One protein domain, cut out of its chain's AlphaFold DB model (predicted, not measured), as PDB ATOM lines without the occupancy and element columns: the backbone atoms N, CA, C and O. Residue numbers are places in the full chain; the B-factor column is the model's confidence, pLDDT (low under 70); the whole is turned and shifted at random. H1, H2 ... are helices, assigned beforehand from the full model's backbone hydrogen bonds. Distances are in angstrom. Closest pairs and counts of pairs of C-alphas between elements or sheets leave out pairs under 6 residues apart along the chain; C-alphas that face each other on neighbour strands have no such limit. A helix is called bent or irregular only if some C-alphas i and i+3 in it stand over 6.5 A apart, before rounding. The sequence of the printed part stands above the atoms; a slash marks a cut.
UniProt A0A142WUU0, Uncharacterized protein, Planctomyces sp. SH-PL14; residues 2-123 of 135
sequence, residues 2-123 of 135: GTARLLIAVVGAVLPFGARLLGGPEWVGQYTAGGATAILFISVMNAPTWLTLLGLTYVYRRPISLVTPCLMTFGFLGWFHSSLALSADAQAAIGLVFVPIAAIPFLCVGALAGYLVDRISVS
ATOM      1  N   GLY A   2       5.625 -55.248 -30.273       92.31
ATOM      2  CA  GLY A   2       5.887 -53.796 -30.326       92.31
ATOM      3  C   GLY A   2       4.866 -52.989 -31.142       92.31
ATOM      4  O   GLY A   2       4.280 -52.049 -30.618       92.31
ATOM      5  N   THR A   3       4.559 -53.418 -32.371       94.19
ATOM      6  CA  THR A   3       3.555 -52.761 -33.229       94.19
ATOM      7  C   THR A   3       2.167 -52.716 -32.589       94.19
ATOM      8  O   THR A   3       1.515 -51.683 -32.623       94.19
ATOM      9  N   ALA A   4       1.725 -53.806 -31.950       93.75
ATOM     10  CA  ALA A   4       0.420 -53.855 -31.286       93.75
ATOM     11  C   ALA A   4       0.338 -52.859 -30.119       93.75
ATOM     12  O   ALA A   4      -0.662 -52.167 -29.978       93.75
ATOM     13  N   ARG A   5       1.411 -52.730 -29.326       96.69
ATOM     14  CA  ARG A   5       1.492 -51.734 -28.245       96.69
ATOM     15  C   ARG A   5       1.409 -50.311 -28.787       96.69
ATOM     16  O   ARG A   5       0.643 -49.512 -28.265       96.69
ATOM     17  N   LEU A   6       2.156 -50.015 -29.852       96.50
ATOM     18  CA  LEU A   6       2.105 -48.701 -30.490       96.50
ATOM     19  C   LEU A   6       0.692 -48.386 -30.996       96.50
ATOM     20  O   LEU A   6       0.178 -47.310 -30.715       96.50
ATOM     21  N   LEU A   7       0.045 -49.333 -31.680       96.44
ATOM     22  CA  LEU A   7      -1.318 -49.152 -32.183       96.44
ATOM     23  C   LEU A   7      -2.326 -48.941 -31.051       96.44
ATOM     24  O   LEU A   7      -3.129 -48.021 -31.141       96.44
ATOM     25  N   ILE A   8      -2.266 -49.730 -29.975       96.56
ATOM     26  CA  ILE A   8      -3.140 -49.555 -28.803       96.56
ATOM     27  C   ILE A   8      -2.952 -48.166 -28.187       96.56
ATOM     28  O   ILE A   8      -3.940 -47.505 -27.883       96.56
ATOM     29  N   ALA A   9      -1.706 -47.713 -28.026       95.69
ATOM     30  CA  ALA A   9      -1.412 -46.402 -27.452       95.69
ATOM     31  C   ALA A   9      -1.906 -45.261 -28.352       95.69
ATOM     32  O   ALA A   9      -2.581 -44.351 -27.876       95.69
ATOM     33  N   VAL A  10      -1.614 -45.326 -29.655       95.75
ATOM     34  CA  VAL A  10      -2.032 -44.304 -30.623       95.75
ATOM     35  C   VAL A  10      -3.552 -44.259 -30.721       95.75
ATOM     36  O   VAL A  10      -4.133 -43.193 -30.539       95.75
ATOM     37  N   VAL A  11      -4.202 -45.405 -30.949       96.06
ATOM     38  CA  VAL A  11      -5.664 -45.484 -31.035       96.06
ATOM     39  C   VAL A  11      -6.280 -45.013 -29.728       96.06
ATOM     40  O   VAL A  11      -7.102 -44.113 -29.759       96.06
ATOM     41  N   GLY A  12      -5.848 -45.527 -28.578       93.88
ATOM     42  CA  GLY A  12      -6.379 -45.119 -27.278       93.88
ATOM     43  C   GLY A  12      -6.259 -43.618 -27.004       93.88
ATOM     44  O   GLY A  12      -7.190 -43.021 -26.466       93.88
ATOM     45  N   ALA A  13      -5.157 -42.986 -27.412       92.88
ATOM     46  CA  ALA A  13      -4.966 -41.548 -27.248       92.88
ATOM     47  C   ALA A  13      -5.842 -40.716 -28.201       92.88
ATOM     48  O   ALA A  13      -6.414 -39.708 -27.787       92.88
ATOM     49  N   VAL A  14      -5.966 -41.125 -29.469       94.31
ATOM     50  CA  VAL A  14      -6.668 -40.329 -30.494       94.31
ATOM     51  C   VAL A  14      -8.164 -40.630 -30.599       94.31
ATOM     52  O   VAL A  14      -8.923 -39.777 -31.058       94.31
ATOM     53  N   LEU A  15      -8.611 -41.808 -30.154       95.12
ATOM     54  CA  LEU A  15      -9.994 -42.282 -30.239       95.12
ATOM     55  C   LEU A  15     -11.039 -41.284 -29.720       95.12
ATOM     56  O   LEU A  15     -12.010 -41.081 -30.446       95.12
ATOM     57  N   PRO A  16     -10.896 -40.639 -28.542       93.06
ATOM     58  CA  PRO A  16     -11.916 -39.704 -28.066       93.06
ATOM     59  C   PRO A  16     -12.146 -38.539 -29.037       93.06
ATOM     60  O   PRO A  16     -13.285 -38.133 -29.251       93.06
ATOM     61  N   PHE A  17     -11.087 -38.038 -29.675       93.00
ATOM     62  CA  PHE A  17     -11.173 -36.965 -30.668       93.00
ATOM     63  C   PHE A  17     -11.665 -37.486 -32.022       93.00
ATOM     64  O   PHE A  17     -12.490 -36.847 -32.671       93.00
ATOM     65  N   GLY A  18     -11.214 -38.676 -32.430       93.44
ATOM     66  CA  GLY A  18     -11.656 -39.325 -33.663       93.44
ATOM     67  C   GLY A  18     -13.148 -39.664 -33.652       93.44
ATOM     68  O   GLY A  18     -13.848 -39.393 -34.621       93.44
ATOM     69  N   ALA A  19     -13.664 -40.174 -32.534       93.25
ATOM     70  CA  ALA A  19     -15.086 -40.459 -32.355       93.25
ATOM     71  C   ALA A  19     -15.946 -39.193 -32.468       93.25
ATOM     72  O   ALA A  19     -17.063 -39.238 -32.980       93.25
ATOM     73  N   ARG A  20     -15.407 -38.045 -32.041       91.12
ATOM     74  CA  ARG A  20     -16.080 -36.748 -32.146       91.12
ATOM     75  C   ARG A  20     -16.170 -36.220 -33.569       91.12
ATOM     76  O   ARG A  20     -17.123 -35.505 -33.861       91.12
ATOM     77  N   LEU A  21     -15.264 -36.616 -34.464       90.94
ATOM     78  CA  LEU A  21     -15.353 -36.238 -35.878       90.94
ATOM     79  C   LEU A  21     -16.639 -36.745 -36.538       90.94
ATOM     80  O   LEU A  21     -17.120 -36.101 -37.465       90.94
ATOM     81  N   LEU A  22     -17.233 -37.837 -36.038       88.06
ATOM     82  CA  LEU A  22     -18.511 -38.356 -36.541       88.06
ATOM     83  C   LEU A  22     -19.673 -37.369 -36.340       88.06
ATOM     84  O   LEU A  22     -20.608 -37.369 -37.133       88.06
ATOM     85  N   GLY A  23     -19.604 -36.519 -35.310       84.31
ATOM     86  CA  GLY A  23     -20.573 -35.445 -35.058       84.31
ATOM     87  C   GLY A  23     -20.229 -34.117 -35.744       84.31
ATOM     88  O   GLY A  23     -21.003 -33.167 -35.668       84.31
ATOM     89  N   GLY A  24     -19.080 -34.031 -36.423       88.25
ATOM     90  CA  GLY A  24     -18.597 -32.825 -37.096       88.25
ATOM     91  C   GLY A  24     -17.659 -31.940 -36.253       88.25
ATOM     92  O   GLY A  24     -17.369 -32.239 -35.091       88.25
ATOM     93  N   PRO A  25     -17.148 -30.832 -36.828       88.44
ATOM     94  CA  PRO A  25     -16.119 -29.996 -36.198       88.44
ATOM     95  C   PRO A  25     -16.535 -29.384 -34.855       88.44
ATOM     96  O   PRO A  25     -15.707 -29.256 -33.955       88.44
ATOM     97  N   GLU A  26     -17.816 -29.047 -34.688       89.25
ATOM     98  CA  GLU A  26     -18.344 -28.471 -33.444       89.25
ATOM     99  C   GLU A  26     -18.196 -29.431 -32.258       89.25
ATOM    100  O   GLU A  26     -17.850 -29.018 -31.150       89.25
ATOM    101  N   TRP A  27     -18.380 -30.730 -32.497       90.56
ATOM    102  CA  TRP A  27     -18.256 -31.766 -31.473       90.56
ATOM    103  C   TRP A  27     -16.812 -31.949 -31.019       90.56
ATOM    104  O   TRP A  27     -16.574 -32.178 -29.833       90.56
ATOM    105  N   VAL A  28     -15.851 -31.821 -31.937       90.12
ATOM    106  CA  VAL A  28     -14.421 -31.779 -31.596       90.12
ATOM    107  C   VAL A  28     -14.106 -30.501 -30.820       90.12
ATOM    108  O   VAL A  28     -13.406 -30.563 -29.810       90.12
ATOM    109  N   GLY A  29     -14.699 -29.374 -31.229       89.31
ATOM    110  CA  GLY A  29     -14.611 -28.093 -30.532       89.31
ATOM    111  C   GLY A  29     -14.971 -28.193 -29.050       89.31
ATOM    112  O   GLY A  29     -14.288 -27.603 -28.219       89.31
ATOM    113  N   GLN A  30     -15.952 -29.025 -28.685       89.62
ATOM    114  CA  GLN A  30     -16.318 -29.264 -27.281       89.62
ATOM    115  C   GLN A  30     -15.178 -29.881 -26.446       89.62
ATOM    116  O   GLN A  30     -15.134 -29.674 -25.237       89.62
ATOM    117  N   TYR A  31     -14.247 -30.624 -27.059       89.69
ATOM    118  CA  TYR A  31     -13.088 -31.216 -26.369       89.69
ATOM    119  C   TYR A  31     -11.836 -30.338 -26.434       89.69
ATOM    120  O   TYR A  31     -10.933 -30.501 -25.615       89.69
ATOM    121  N   THR A  32     -11.768 -29.407 -27.387       91.25
ATOM    122  CA  THR A  32     -10.576 -28.579 -27.623       91.25
ATOM    123  C   THR A  32     -10.747 -27.114 -27.223       91.25
ATOM    124  O   THR A  32      -9.748 -26.406 -27.131       91.25
ATOM    125  N   ALA A  33     -11.969 -26.639 -26.950       89.06
ATOM    126  CA  ALA A  33     -12.249 -25.236 -26.615       89.06
ATOM    127  C   ALA A  33     -11.507 -24.747 -25.360       89.06
ATOM    128  O   ALA A  33     -11.100 -23.592 -25.295       89.06
ATOM    129  N   GLY A  34     -11.269 -25.631 -24.385       86.38
ATOM    130  CA  GLY A  34     -10.456 -25.334 -23.199       86.38
ATOM    131  C   GLY A  34      -8.939 -25.417 -23.429       86.38
ATOM    132  O   GLY A  34      -8.177 -25.443 -22.463       86.38
ATOM    133  N   GLY A  35      -8.488 -25.515 -24.682       91.50
ATOM    134  CA  GLY A  35      -7.078 -25.597 -25.053       91.50
ATOM    135  C   GLY A  35      -6.384 -26.862 -24.540       91.50
ATOM    136  O   GLY A  35      -6.985 -27.933 -24.426       91.50
ATOM    137  N   ALA A  36      -5.093 -26.739 -24.220       92.56
ATOM    138  CA  ALA A  36      -4.253 -27.865 -23.805       92.56
ATOM    139  C   ALA A  36      -4.788 -28.594 -22.561       92.56
ATOM    140  O   ALA A  36      -4.737 -29.820 -22.503       92.56
ATOM    141  N   THR A  37      -5.349 -27.867 -21.590       92.06
ATOM    142  CA  THR A  37      -5.888 -28.458 -20.356       92.06
ATOM    143  C   THR A  37      -7.064 -29.387 -20.635       92.06
ATOM    144  O   THR A  37      -7.111 -30.482 -20.081       92.06
ATOM    145  N   ALA A  38      -7.984 -28.999 -21.525       90.06
ATOM    146  CA  ALA A  38      -9.113 -29.851 -21.902       90.06
ATOM    147  C   ALA A  38      -8.640 -31.118 -22.633       90.06
ATOM    148  O   ALA A  38      -9.057 -32.225 -22.294       90.06
ATOM    149  N   ILE A  39      -7.693 -30.970 -23.563       91.38
ATOM    150  CA  ILE A  39      -7.097 -32.094 -24.299       91.38
ATOM    151  C   ILE A  39      -6.410 -33.076 -23.341       91.38
ATOM    152  O   ILE A  39      -6.628 -34.288 -23.431       91.38
ATOM    153  N   LEU A  40      -5.604 -32.567 -22.404       91.69
ATOM    154  CA  LEU A  40      -4.939 -33.388 -21.393       91.69
ATOM    155  C   LEU A  40      -5.946 -34.059 -20.465       91.69
ATOM    156  O   LEU A  40      -5.795 -35.243 -20.183       91.69
ATOM    157  N   PHE A  41      -6.989 -33.349 -20.036       91.56
ATOM    158  CA  PHE A  41      -8.033 -33.913 -19.186       91.56
ATOM    159  C   PHE A  41      -8.719 -35.107 -19.855       91.56
ATOM    160  O   PHE A  41      -8.758 -36.186 -19.271       91.56
ATOM    161  N   ILE A  42      -9.180 -34.954 -21.103       92.12
ATOM    162  CA  ILE A  42      -9.791 -36.050 -21.869       92.12
ATOM    163  C   ILE A  42      -8.805 -37.211 -22.038       92.12
ATOM    164  O   ILE A  42      -9.172 -38.370 -21.848       92.12
ATOM    165  N   SER A  43      -7.544 -36.907 -22.349       91.12
ATOM    166  CA  SER A  43      -6.512 -37.926 -22.555       91.12
ATOM    167  C   SER A  43      -6.217 -38.714 -21.277       91.12
ATOM    168  O   SER A  43      -6.136 -39.939 -21.324       91.12
ATOM    169  N   VAL A  44      -6.088 -38.031 -20.134       92.19
ATOM    170  CA  VAL A  44      -5.818 -38.638 -18.820       92.19
ATOM    171  C   VAL A  44      -7.025 -39.415 -18.319       92.19
ATOM    172  O   VAL A  44      -6.851 -40.526 -17.831       92.19
ATOM    173  N   MET A  45      -8.239 -38.884 -18.475       92.62
ATOM    174  CA  MET A  45      -9.449 -39.619 -18.110       92.62
ATOM    175  C   MET A  45      -9.601 -40.872 -18.969       92.62
ATOM    176  O   MET A  45      -9.954 -41.910 -18.436       92.62
ATOM    177  N   ASN A  46      -9.257 -40.841 -20.259       91.81
ATOM    178  CA  ASN A  46      -9.317 -42.037 -21.102       91.81
ATOM    179  C   ASN A  46      -8.138 -43.008 -20.876       91.81
ATOM    180  O   ASN A  46      -8.261 -44.202 -21.160       91.81
ATOM    181  N   ALA A  47      -7.007 -42.526 -20.347       94.44
ATOM    182  CA  ALA A  47      -5.760 -43.281 -20.213       94.44
ATOM    183  C   ALA A  47      -5.881 -44.662 -19.557       94.44
ATOM    184  O   ALA A  47      -5.331 -45.613 -20.118       94.44
ATOM    185  N   PRO A  48      -6.606 -44.834 -18.435       94.94
ATOM    186  CA  PRO A  48      -6.692 -46.126 -17.766       94.94
ATOM    187  C   PRO A  48      -7.157 -47.246 -18.699       94.94
ATOM    188  O   PRO A  48      -6.621 -48.346 -18.641       94.94
ATOM    189  N   THR A  49      -8.084 -46.962 -19.617       93.56
ATOM    190  CA  THR A  49      -8.662 -47.986 -20.498       93.56
ATOM    191  C   THR A  49      -7.633 -48.582 -21.459       93.56
ATOM    192  O   THR A  49      -7.463 -49.802 -21.513       93.56
ATOM    193  N   TRP A  50      -6.884 -47.746 -22.181       93.62
ATOM    194  CA  TRP A  50      -5.878 -48.222 -23.128       93.62
ATOM    195  C   TRP A  50      -4.564 -48.615 -22.444       93.62
ATOM    196  O   TRP A  50      -3.879 -49.513 -22.937       93.62
ATOM    197  N   LEU A  51      -4.240 -48.047 -21.277       96.25
ATOM    198  CA  LEU A  51      -3.133 -48.525 -20.440       96.25
ATOM    199  C   LEU A  51      -3.385 -49.953 -19.940       96.25
ATOM    200  O   LEU A  51      -2.466 -50.774 -19.948       96.25
ATOM    201  N   THR A  52      -4.621 -50.303 -19.573       95.25
ATOM    202  CA  THR A  52      -4.958 -51.687 -19.216       95.25
ATOM    203  C   THR A  52      -4.823 -52.628 -20.418       95.25
ATOM    204  O   THR A  52      -4.259 -53.714 -20.273       95.25
ATOM    205  N   LEU A  53      -5.234 -52.211 -21.622       95.88
ATOM    206  CA  LEU A  53      -4.991 -52.984 -22.851       95.88
ATOM    207  C   LEU A  53      -3.491 -53.174 -23.129       95.88
ATOM    208  O   LEU A  53      -3.068 -54.263 -23.526       95.88
ATOM    209  N   LEU A  54      -2.663 -52.155 -22.870       96.31
ATOM    210  CA  LEU A  54      -1.207 -52.302 -22.917       96.31
ATOM    211  C   LEU A  54      -0.706 -53.319 -21.890       96.31
ATOM    212  O   LEU A  54       0.151 -54.136 -22.225       96.31
ATOM    213  N   GLY A  55      -1.270 -53.322 -20.682       95.62
ATOM    214  CA  GLY A  55      -1.015 -54.341 -19.662       95.62
ATOM    215  C   GLY A  55      -1.297 -55.762 -20.164       95.62
ATOM    216  O   GLY A  55      -0.459 -56.651 -20.010       95.62
ATOM    217  N   LEU A  56      -2.413 -55.971 -20.872       94.25
ATOM    218  CA  LEU A  56      -2.756 -57.277 -21.455       94.25
ATOM    219  C   LEU A  56      -1.733 -57.768 -22.487       94.25
ATOM    220  O   LEU A  56      -1.559 -58.977 -22.647       94.25
ATOM    221  N   THR A  57      -0.981 -56.870 -23.133       94.81
ATOM    222  CA  THR A  57       0.094 -57.269 -24.064       94.81
ATOM    223  C   THR A  57       1.259 -57.997 -23.380       94.81
ATOM    224  O   THR A  57       2.107 -58.555 -24.077       94.81
ATOM    225  N   TYR A  58       1.336 -57.969 -22.045       94.25
ATOM    226  CA  TYR A  58       2.293 -58.750 -21.255       94.25
ATOM    227  C   TYR A  58       1.716 -60.090 -20.779       94.25
ATOM    228  O   TYR A  58       2.477 -60.983 -20.417       94.25
ATOM    229  N   VAL A  59       0.390 -60.242 -20.797       93.12
ATOM    230  CA  VAL A  59      -0.305 -61.477 -20.411       93.12
ATOM    231  C   VAL A  59      -0.456 -62.411 -21.612       93.12
ATOM    232  O   VAL A  59      -0.270 -63.621 -21.487       93.12
ATOM    233  N   TYR A  60      -0.785 -61.865 -22.784       91.00
ATOM    234  CA  TYR A  60      -1.001 -62.659 -23.993       91.00
ATOM    235  C   TYR A  60       0.287 -62.965 -24.738       91.00
ATOM    236  O   TYR A  60       1.186 -62.127 -24.842       91.00
ATOM    237  N   ARG A  61       0.344 -64.155 -25.343       89.31
ATOM    238  CA  ARG A  61       1.504 -64.579 -26.136       89.31
ATOM    239  C   ARG A  61       1.427 -64.092 -27.576       89.31
ATOM    240  O   ARG A  61       2.466 -63.810 -28.175       89.31
ATOM    241  N   ARG A  62       0.222 -63.992 -28.152       88.50
ATOM    242  CA  ARG A  62       0.024 -63.624 -29.563       88.50
ATOM    243  C   ARG A  62      -0.701 -62.287 -29.721       88.50
ATOM    244  O   ARG A  62      -1.645 -62.011 -28.987       88.50
ATOM    245  N   PRO A  63      -0.304 -61.451 -30.700       88.88
ATOM    246  CA  PRO A  63      -0.930 -60.147 -30.909       88.88
ATOM    247  C   PRO A  63      -2.386 -60.262 -31.371       88.88
ATOM    248  O   PRO A  63      -3.185 -59.391 -31.057       88.88
ATOM    249  N   ILE A  64      -2.755 -61.342 -32.070       90.81
ATOM    250  CA  ILE A  64      -4.130 -61.546 -32.544       90.81
ATOM    251  C   ILE A  64      -5.133 -61.714 -31.393       90.81
ATOM    252  O   ILE A  64      -6.274 -61.281 -31.504       90.81
ATOM    253  N   SER A  65      -4.690 -62.239 -30.249       92.81
ATOM    254  CA  SER A  65      -5.500 -62.378 -29.034       92.81
ATOM    255  C   SER A  65      -5.923 -61.022 -28.451       92.81
ATOM    256  O   SER A  65      -6.887 -60.950 -27.693       92.81
ATOM    257  N   LEU A  66      -5.234 -59.933 -28.824       93.88
ATOM    258  CA  LEU A  66      -5.575 -58.565 -28.419       93.88
ATOM    259  C   LEU A  66      -6.722 -57.968 -29.240       93.88
ATOM    260  O   LEU A  66      -7.288 -56.966 -28.812       93.88
ATOM    261  N   VAL A  67      -7.091 -58.558 -30.383       94.50
ATOM    262  CA  VAL A  67      -8.168 -58.026 -31.234       94.50
ATOM    263  C   VAL A  67      -9.479 -57.971 -30.458       94.50
ATOM    264  O   VAL A  67     -10.133 -56.936 -30.446       94.50
ATOM    265  N   THR A  68      -9.825 -59.043 -29.745       94.81
ATOM    266  CA  THR A  68     -11.076 -59.122 -28.986       94.81
ATOM    267  C   THR A  68     -11.191 -58.062 -27.884       94.81
ATOM    268  O   THR A  68     -12.173 -57.314 -27.906       94.81
ATOM    269  N   PRO A  69     -10.222 -57.909 -26.954       95.81
ATOM    270  CA  PRO A  69     -10.296 -56.831 -25.971       95.81
ATOM    271  C   PRO A  69     -10.225 -55.443 -26.611       95.81
ATOM    272  O   PRO A  69     -10.952 -54.556 -26.178       95.81
ATOM    273  N   CYS A  70      -9.434 -55.248 -27.672       96.38
ATOM    274  CA  CYS A  70      -9.382 -53.953 -28.353       96.38
ATOM    275  C   CYS A  70     -10.730 -53.580 -28.977       96.38
ATOM    276  O   CYS A  70     -11.181 -52.456 -28.790       96.38
ATOM    277  N   LEU A  71     -11.394 -54.501 -29.682       96.25
ATOM    278  CA  LEU A  71     -12.685 -54.226 -30.315       96.25
ATOM    279  C   LEU A  71     -13.774 -53.925 -29.283       96.25
ATOM    280  O   LEU A  71     -14.522 -52.971 -29.472       96.25
ATOM    281  N   MET A  72     -13.850 -54.684 -28.184       96.19
ATOM    282  CA  MET A  72     -14.856 -54.409 -27.152       96.19
ATOM    283  C   MET A  72     -14.587 -53.092 -26.425       96.19
ATOM    284  O   MET A  72     -15.496 -52.273 -26.294       96.19
ATOM    285  N   THR A  73     -13.353 -52.856 -25.973       95.88
ATOM    286  CA  THR A  73     -13.020 -51.649 -25.207       95.88
ATOM    287  C   THR A  73     -13.041 -50.400 -26.087       95.88
ATOM    288  O   THR A  73     -13.723 -49.437 -25.744       95.88
ATOM    289  N   PHE A  74     -12.362 -50.396 -27.238       96.62
ATOM    290  CA  PHE A  74     -12.372 -49.231 -28.131       96.62
ATOM    291  C   PHE A  74     -13.720 -49.027 -28.818       96.62
ATOM    292  O   PHE A  74     -14.101 -47.882 -29.044       96.62
ATOM    293  N   GLY A  75     -14.469 -50.094 -29.106       96.12
ATOM    294  CA  GLY A  75     -15.829 -49.978 -29.630       96.12
ATOM    295  C   GLY A  75     -16.751 -49.252 -28.653       96.12
ATOM    296  O   GLY A  75     -17.403 -48.280 -29.035       96.12
ATOM    297  N   PHE A  76     -16.741 -49.658 -27.377       96.38
ATOM    298  CA  PHE A  76     -17.497 -48.970 -26.329       96.38
ATOM    299  C   PHE A  76     -17.069 -47.506 -26.179       96.38
ATOM    300  O   PHE A  76     -17.920 -46.621 -26.169       96.38
ATOM    301  N   LEU A  77     -15.762 -47.238 -26.105       94.94
ATOM    302  CA  LEU A  77     -15.246 -45.875 -25.965       94.94
ATOM    303  C   LEU A  77     -15.624 -44.988 -27.152       94.94
ATOM    304  O   LEU A  77     -16.071 -43.860 -26.957       94.94
ATOM    305  N   GLY A  78     -15.487 -45.499 -28.376       94.75
ATOM    306  CA  GLY A  78     -15.880 -44.783 -29.584       94.75
ATOM    307  C   GLY A  78     -17.366 -44.433 -29.566       94.75
ATOM    308  O   GLY A  78     -17.724 -43.267 -29.736       94.75
ATOM    309  N   TRP A  79     -18.222 -45.413 -29.263       94.94
ATOM    310  CA  TRP A  79     -19.658 -45.186 -29.115       94.94
ATOM    311  C   TRP A  79     -19.966 -44.144 -28.031       94.94
ATOM    312  O   TRP A  79     -20.691 -43.181 -28.296       94.94
ATOM    313  N   PHE A  80     -19.365 -44.271 -26.848       93.88
ATOM    314  CA  PHE A  80     -19.584 -43.363 -25.726       93.88
ATOM    315  C   PHE A  80     -19.195 -41.919 -26.071       93.88
ATOM    316  O   PHE A  80     -19.994 -40.993 -25.907       93.88
ATOM    317  N   HIS A  81     -17.993 -41.715 -26.621       93.12
ATOM    318  CA  HIS A  81     -17.521 -40.385 -27.007       93.12
ATOM    319  C   HIS A  81     -18.344 -39.774 -28.146       93.12
ATOM    320  O   HIS A  81     -18.527 -38.556 -28.146       93.12
ATOM    321  N   SER A  82     -18.879 -40.594 -29.057       91.69
ATOM    322  CA  SER A  82     -19.776 -40.145 -30.133       91.69
ATOM    323  C   SER A  82     -21.207 -39.838 -29.674       91.69
ATOM    324  O   SER A  82     -21.918 -39.118 -30.362       91.69
ATOM    325  N   SER A  83     -21.630 -40.347 -28.512       89.25
ATOM    326  CA  SER A  83     -23.014 -40.209 -28.022       89.25
ATOM    327  C   SER A  83     -23.196 -39.075 -27.004       89.25
ATOM    328  O   SER A  83     -24.316 -38.660 -26.722       89.25
ATOM    329  N   LEU A  84     -22.105 -38.565 -26.430       86.06
ATOM    330  CA  LEU A  84     -22.136 -37.512 -25.413       86.06
ATOM    331  C   LEU A  84     -22.427 -36.121 -26.012       86.06
ATOM    332  O   LEU A  84     -21.543 -35.501 -26.604       86.06
ATOM    333  N   ALA A  85     -23.606 -35.564 -25.751       80.69
ATOM    334  CA  ALA A  85     -23.941 -34.188 -26.124       80.69
ATOM    335  C   ALA A  85     -23.550 -33.185 -25.016       80.69
ATOM    336  O   ALA A  85     -24.389 -32.774 -24.217       80.69
ATOM    337  N   LEU A  86     -22.278 -32.759 -24.972       81.50
ATOM    338  CA  LEU A  86     -21.781 -31.820 -23.942       81.50
ATOM    339  C   LEU A  86     -22.483 -30.453 -23.975       81.50
ATOM    340  O   LEU A  86     -22.565 -29.782 -22.953       81.50
ATOM    341  N   SER A  87     -22.976 -30.025 -25.139       80.25
ATOM    342  CA  SER A  87     -23.714 -28.765 -25.286       80.25
ATOM    343  C   SER A  87     -25.156 -28.835 -24.784       80.25
ATOM    344  O   SER A  87     -25.759 -27.793 -24.549       80.25
ATOM    345  N   ALA A  88     -25.721 -30.038 -24.661       80.88
ATOM    346  CA  ALA A  88     -27.121 -30.242 -24.296       80.88
ATOM    347  C   ALA A  88     -27.305 -30.564 -22.806       80.88
ATOM    348  O   ALA A  88     -28.401 -30.386 -22.283       80.88
ATOM    349  N   ASP A  89     -26.253 -31.032 -22.129       79.88
ATOM    350  CA  ASP A  89     -26.323 -31.458 -20.736       79.88
ATOM    351  C   ASP A  89     -24.991 -31.235 -20.002       79.88
ATOM    352  O   ASP A  89     -23.942 -31.749 -20.391       79.88
ATOM    353  N   ALA A  90     -25.039 -30.499 -18.892       76.62
ATOM    354  CA  ALA A  90     -23.878 -30.271 -18.038       76.62
ATOM    355  C   ALA A  90     -23.442 -31.546 -17.293       76.62
ATOM    356  O   ALA A  90     -22.258 -31.696 -16.972       76.62
ATOM    357  N   GLN A  91     -24.355 -32.495 -17.044       82.38
ATOM    358  CA  GLN A  91     -24.008 -33.779 -16.426       82.38
ATOM    359  C   GLN A  91     -23.234 -34.695 -17.386       82.38
ATOM    360  O   GLN A  91     -22.459 -35.539 -16.929       82.38
ATOM    361  N   ALA A  92     -23.317 -34.476 -18.701       83.00
ATOM    362  CA  ALA A  92     -22.513 -35.186 -19.694       83.00
ATOM    363  C   ALA A  92     -20.998 -35.056 -19.431       83.00
ATOM    364  O   ALA A  92     -20.236 -35.991 -19.692       83.00
ATOM    365  N   ALA A  93     -20.550 -33.938 -18.846       82.56
ATOM    366  CA  ALA A  93     -19.158 -33.755 -18.437       82.56
ATOM    367  C   ALA A  93     -18.745 -34.704 -17.297       82.56
ATOM    368  O   ALA A  93     -17.622 -35.205 -17.292       82.56
ATOM    369  N   ILE A  94     -19.660 -35.016 -16.372       85.44
ATOM    370  CA  ILE A  94     -19.438 -36.027 -15.324       85.44
ATOM    371  C   ILE A  94     -19.255 -37.401 -15.974       85.44
ATOM    372  O   ILE A  94     -18.379 -38.165 -15.568       85.44
ATOM    373  N   GLY A  95     -20.007 -37.682 -17.041       85.62
ATOM    374  CA  GLY A  95     -19.864 -38.900 -17.839       85.62
ATOM    375  C   GLY A  95     -18.423 -39.169 -18.281       85.62
ATOM    376  O   GLY A  95     -17.986 -40.312 -18.204       85.62
ATOM    377  N   LEU A  96     -17.653 -38.133 -18.641       87.88
ATOM    378  CA  LEU A  96     -16.242 -38.255 -19.044       87.88
ATOM    379  C   LEU A  96     -15.337 -38.812 -17.941       87.88
ATOM    380  O   LEU A  96     -14.406 -39.558 -18.233       87.88
ATOM    381  N   VAL A  97     -15.620 -38.476 -16.681       89.81
ATOM    382  CA  VAL A  97     -14.857 -38.960 -15.520       89.81
ATOM    383  C   VAL A  97     -15.153 -40.436 -15.253       89.81
ATOM    384  O   VAL A  97     -14.271 -41.190 -14.849       89.81
ATOM    385  N   PHE A  98     -16.387 -40.869 -15.515       90.62
ATOM    386  CA  PHE A  98     -16.820 -42.249 -15.293       90.62
ATOM    387  C   PHE A  98     -16.590 -43.176 -16.491       90.62
ATOM    388  O   PHE A  98     -16.758 -44.388 -16.339       90.62
ATOM    389  N   VAL A  99     -16.146 -42.656 -17.645       91.12
ATOM    390  CA  VAL A  99     -15.809 -43.457 -18.838       91.12
ATOM    391  C   VAL A  99     -14.976 -44.693 -18.508       91.12
ATOM    392  O   VAL A  99     -15.368 -45.786 -18.921       91.12
ATOM    393  N   PRO A 100     -13.863 -44.589 -17.754       89.12
ATOM    394  CA  PRO A 100     -13.014 -45.748 -17.510       89.12
ATOM    395  C   PRO A 100     -13.727 -46.825 -16.716       89.12
ATOM    396  O   PRO A 100     -13.559 -48.004 -17.007       89.12
ATOM    397  N   ILE A 101     -14.548 -46.413 -15.750       93.50
ATOM    398  CA  ILE A 101     -15.322 -47.311 -14.895       93.50
ATOM    399  C   ILE A 101     -16.388 -48.017 -15.737       93.50
ATOM    400  O   ILE A 101     -16.522 -49.238 -15.669       93.50
ATOM    401  N   ALA A 102     -17.092 -47.272 -16.592       92.69
ATOM    402  CA  ALA A 102     -18.099 -47.823 -17.494       92.69
ATOM    403  C   ALA A 102     -17.501 -48.755 -18.565       92.69
ATOM    404  O   ALA A 102     -18.183 -49.660 -19.041       92.69
ATOM    405  N   ALA A 103     -16.222 -48.583 -18.916       94.56
ATOM    406  CA  ALA A 103     -15.517 -49.451 -19.855       94.56
ATOM    407  C   ALA A 103     -15.073 -50.793 -19.240       94.56
ATOM    408  O   ALA A 103     -14.777 -51.726 -19.993       94.56
ATOM    409  N   ILE A 104     -15.039 -50.924 -17.904       94.62
ATOM    410  CA  ILE A 104     -14.554 -52.134 -17.212       94.62
ATOM    411  C   ILE A 104     -15.279 -53.404 -17.677       94.62
ATOM    412  O   ILE A 104     -14.584 -54.362 -18.009       94.62
ATOM    413  N   PRO A 105     -16.625 -53.470 -17.762       95.75
ATOM    414  CA  PRO A 105     -17.307 -54.688 -18.194       95.75
ATOM    415  C   PRO A 105     -16.885 -55.125 -19.601       95.75
ATOM    416  O   PRO A 105     -16.574 -56.295 -19.818       95.75
ATOM    417  N   PHE A 106     -16.796 -54.182 -20.541       96.12
ATOM    418  CA  PHE A 106     -16.374 -54.449 -21.918       96.12
ATOM    419  C   PHE A 106     -14.919 -54.906 -21.985       96.12
ATOM    420  O   PHE A 106     -14.598 -55.847 -22.711       96.12
ATOM    421  N   LEU A 107     -14.051 -54.279 -21.191       95.62
ATOM    422  CA  LEU A 107     -12.661 -54.686 -21.065       95.62
ATOM    423  C   LEU A 107     -12.543 -56.092 -20.486       95.62
ATOM    424  O   LEU A 107     -11.841 -56.912 -21.062       95.62
ATOM    425  N   CYS A 108     -13.234 -56.398 -19.391       95.94
ATOM    426  CA  CYS A 108     -13.181 -57.704 -18.741       95.94
ATOM    427  C   CYS A 108     -13.684 -58.816 -19.664       95.94
ATOM    428  O   CYS A 108     -13.013 -59.838 -19.810       95.94
ATOM    429  N   VAL A 109     -14.831 -58.615 -20.324       96.56
ATOM    430  CA  VAL A 109     -15.385 -59.598 -21.269       96.56
ATOM    431  C   VAL A 109     -14.451 -59.772 -22.465       96.56
ATOM    432  O   VAL A 109     -14.109 -60.901 -22.823       96.56
ATOM    433  N   GLY A 110     -13.966 -58.669 -23.036       95.88
ATOM    434  CA  GLY A 110     -13.022 -58.704 -24.145       95.88
ATOM    435  C   GLY A 110     -11.700 -59.376 -23.770       95.88
ATOM    436  O   GLY A 110     -11.170 -60.171 -24.546       95.88
ATOM    437  N   ALA A 111     -11.190 -59.120 -22.564       95.50
ATOM    438  CA  ALA A 111      -9.957 -59.703 -22.049       95.50
ATOM    439  C   ALA A 111     -10.108 -61.199 -21.745       95.50
ATOM    440  O   ALA A 111      -9.203 -61.994 -22.010       95.50
ATOM    441  N   LEU A 112     -11.259 -61.615 -21.224       96.00
ATOM    442  CA  LEU A 112     -11.549 -63.028 -21.019       96.00
ATOM    443  C   LEU A 112     -11.617 -63.762 -22.363       96.00
ATOM    444  O   LEU A 112     -10.947 -64.775 -22.551       96.00
ATOM    445  N   ALA A 113     -12.361 -63.221 -23.326       94.44
ATOM    446  CA  ALA A 113     -12.477 -63.817 -24.651       94.44
ATOM    447  C   ALA A 113     -11.127 -63.854 -25.395       94.44
ATOM    448  O   ALA A 113     -10.766 -64.883 -25.966       94.44
ATOM    449  N   GLY A 114     -10.335 -62.777 -25.330       94.31
ATOM    450  CA  GLY A 114      -8.979 -62.735 -25.885       94.31
ATOM    451  C   GLY A 114      -8.047 -63.770 -25.251       94.31
ATOM    452  O   GLY A 114      -7.291 -64.441 -25.953       94.31
ATOM    453  N   TYR A 115      -8.160 -63.976 -23.936       94.00
ATOM    454  CA  TYR A 115      -7.404 -65.011 -23.233       94.00
ATOM    455  C   TYR A 115      -7.767 -66.422 -23.718       94.00
ATOM    456  O   TYR A 115      -6.875 -67.235 -23.965       94.00
ATOM    457  N   LEU A 116      -9.059 -66.715 -23.912       93.44
ATOM    458  CA  LEU A 116      -9.502 -68.008 -24.449       93.44
ATOM    459  C   LEU A 116      -8.936 -68.258 -25.855       93.44
ATOM    460  O   LEU A 116      -8.411 -69.342 -26.117       93.44
ATOM    461  N   VAL A 117      -8.958 -67.245 -26.728       91.75
ATOM    462  CA  VAL A 117      -8.361 -67.317 -28.075       91.75
ATOM    463  C   VAL A 117      -6.859 -67.603 -28.008       91.75
ATOM    464  O   VAL A 117      -6.367 -68.456 -28.756       91.75
ATOM    465  N   ASP A 118      -6.132 -66.951 -27.095       91.44
ATOM    466  CA  ASP A 118      -4.694 -67.174 -26.907       91.44
ATOM    467  C   ASP A 118      -4.408 -68.633 -26.518       91.44
ATOM    468  O   ASP A 118      -3.527 -69.276 -27.094       91.44
ATOM    469  N   ARG A 119      -5.199 -69.193 -25.593       89.12
ATOM    470  CA  ARG A 119      -5.027 -70.570 -25.094       89.12
ATOM    471  C   ARG A 119      -5.351 -71.621 -26.152       89.12
ATOM    472  O   ARG A 119      -4.579 -72.570 -26.304       89.12
ATOM    473  N   ILE A 120      -6.433 -71.443 -26.911       88.31
ATOM    474  CA  ILE A 120      -6.802 -72.354 -28.008       88.31
ATOM    475  C   ILE A 120      -5.706 -72.351 -29.078       88.31
ATOM    476  O   ILE A 120      -5.233 -73.403 -29.500       88.31
ATOM    477  N   SER A 121      -5.224 -71.166 -29.446       80.25
ATOM    478  CA  SER A 121      -4.207 -71.002 -30.487       80.25
ATOM    479  C   SER A 121      -2.849 -71.611 -30.111       80.25
ATOM    480  O   SER A 121      -2.079 -72.010 -30.991       80.25
ATOM    481  N   VAL A 122      -2.530 -71.675 -28.814       75.00
ATOM    482  CA  VAL A 122      -1.341 -72.368 -28.293       75.00
ATOM    483  C   VAL A 122      -1.509 -73.889 -28.363       75.00
ATOM    484  O   VAL A 122      -0.569 -74.567 -28.770       75.00
ATOM    485  N   SER A 123      -2.691 -74.414 -28.027       65.62
ATOM    486  CA  SER A 123      -3.006 -75.854 -28.081       65.62
ATOM    487  C   SER A 123      -2.836 -76.441 -29.492       65.62
ATOM    488  O   SER A 123      -2.209 -77.485 -29.664       65.62
TER     489      SER A 123
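This is residues 2 to 123 of the 135 residues of an uncharacterized protein of Planctomyces sp. SH-PL14 (UniProt A0A142WUU0). A rod-shaped up-and-down bundle is made by H1, H3b, H4 and H5, each running against the one before it in the chain. Toward one end, the short H2 and the arm H3a stand tilted beside the last part of H1. The printed part has 122 residues with five named helices, H1 to H5 in order, and no named strand, an all-helix class. It is compact, with a radius of gyration of the C-alphas of 15.3 A and spans of 51 by 25 by 21 A.

H1, residues 2 to 21, is irregular, with C-alphas 13 and 16 7.2 A apart. With residues 17 to 21 alone it touches H2, residues 25 to 32, the closest C-alphas being Arg 20 and Val 28, 5.3 A. H3, residues 35 to 59, was assigned as one helix by its hydrogen bonds but is bent: C-alphas 45 and 48 are 7.1 A apart, and its arms H3a, 35 to 45, and H3b, 48 to 59, stand at 46 degrees, a steep tilt. H4, residues 63 to 83, touches H1 the same way at a shallow tilt of 15 degrees, closest at C-alphas Ala 19 and Gly 78, 5.2 A. H5, residues 92 to 123, is irregular, with C-alphas 97 and 100 7.3 A apart; it forms a hairpin with H4, closest at C-alphas Pro 69 and Gly 110, 3.8 A. H1 and H5 are apart. Every O i to N i+4 pair is within hydrogen-bond range in H3a, against 13 of 16 in H1, 3 of 4 in H2, 6 of 8 in H3b, 14 of 17 in H4 and 22 of 28 in H5.

H1 begins at C-alpha 2 (5.887, -53.796, -30.326) and is 28.1 A long; H4 is 29.9 A. H5 is 45.9 A, ending at C-alpha 123 (-3.006, -75.854, -28.081).

The C-alphas farthest apart are Ala 88 and Ser 123, 51.7 A. The printed part has no cut and no long link. Residue 123 alone has pLDDT under 70.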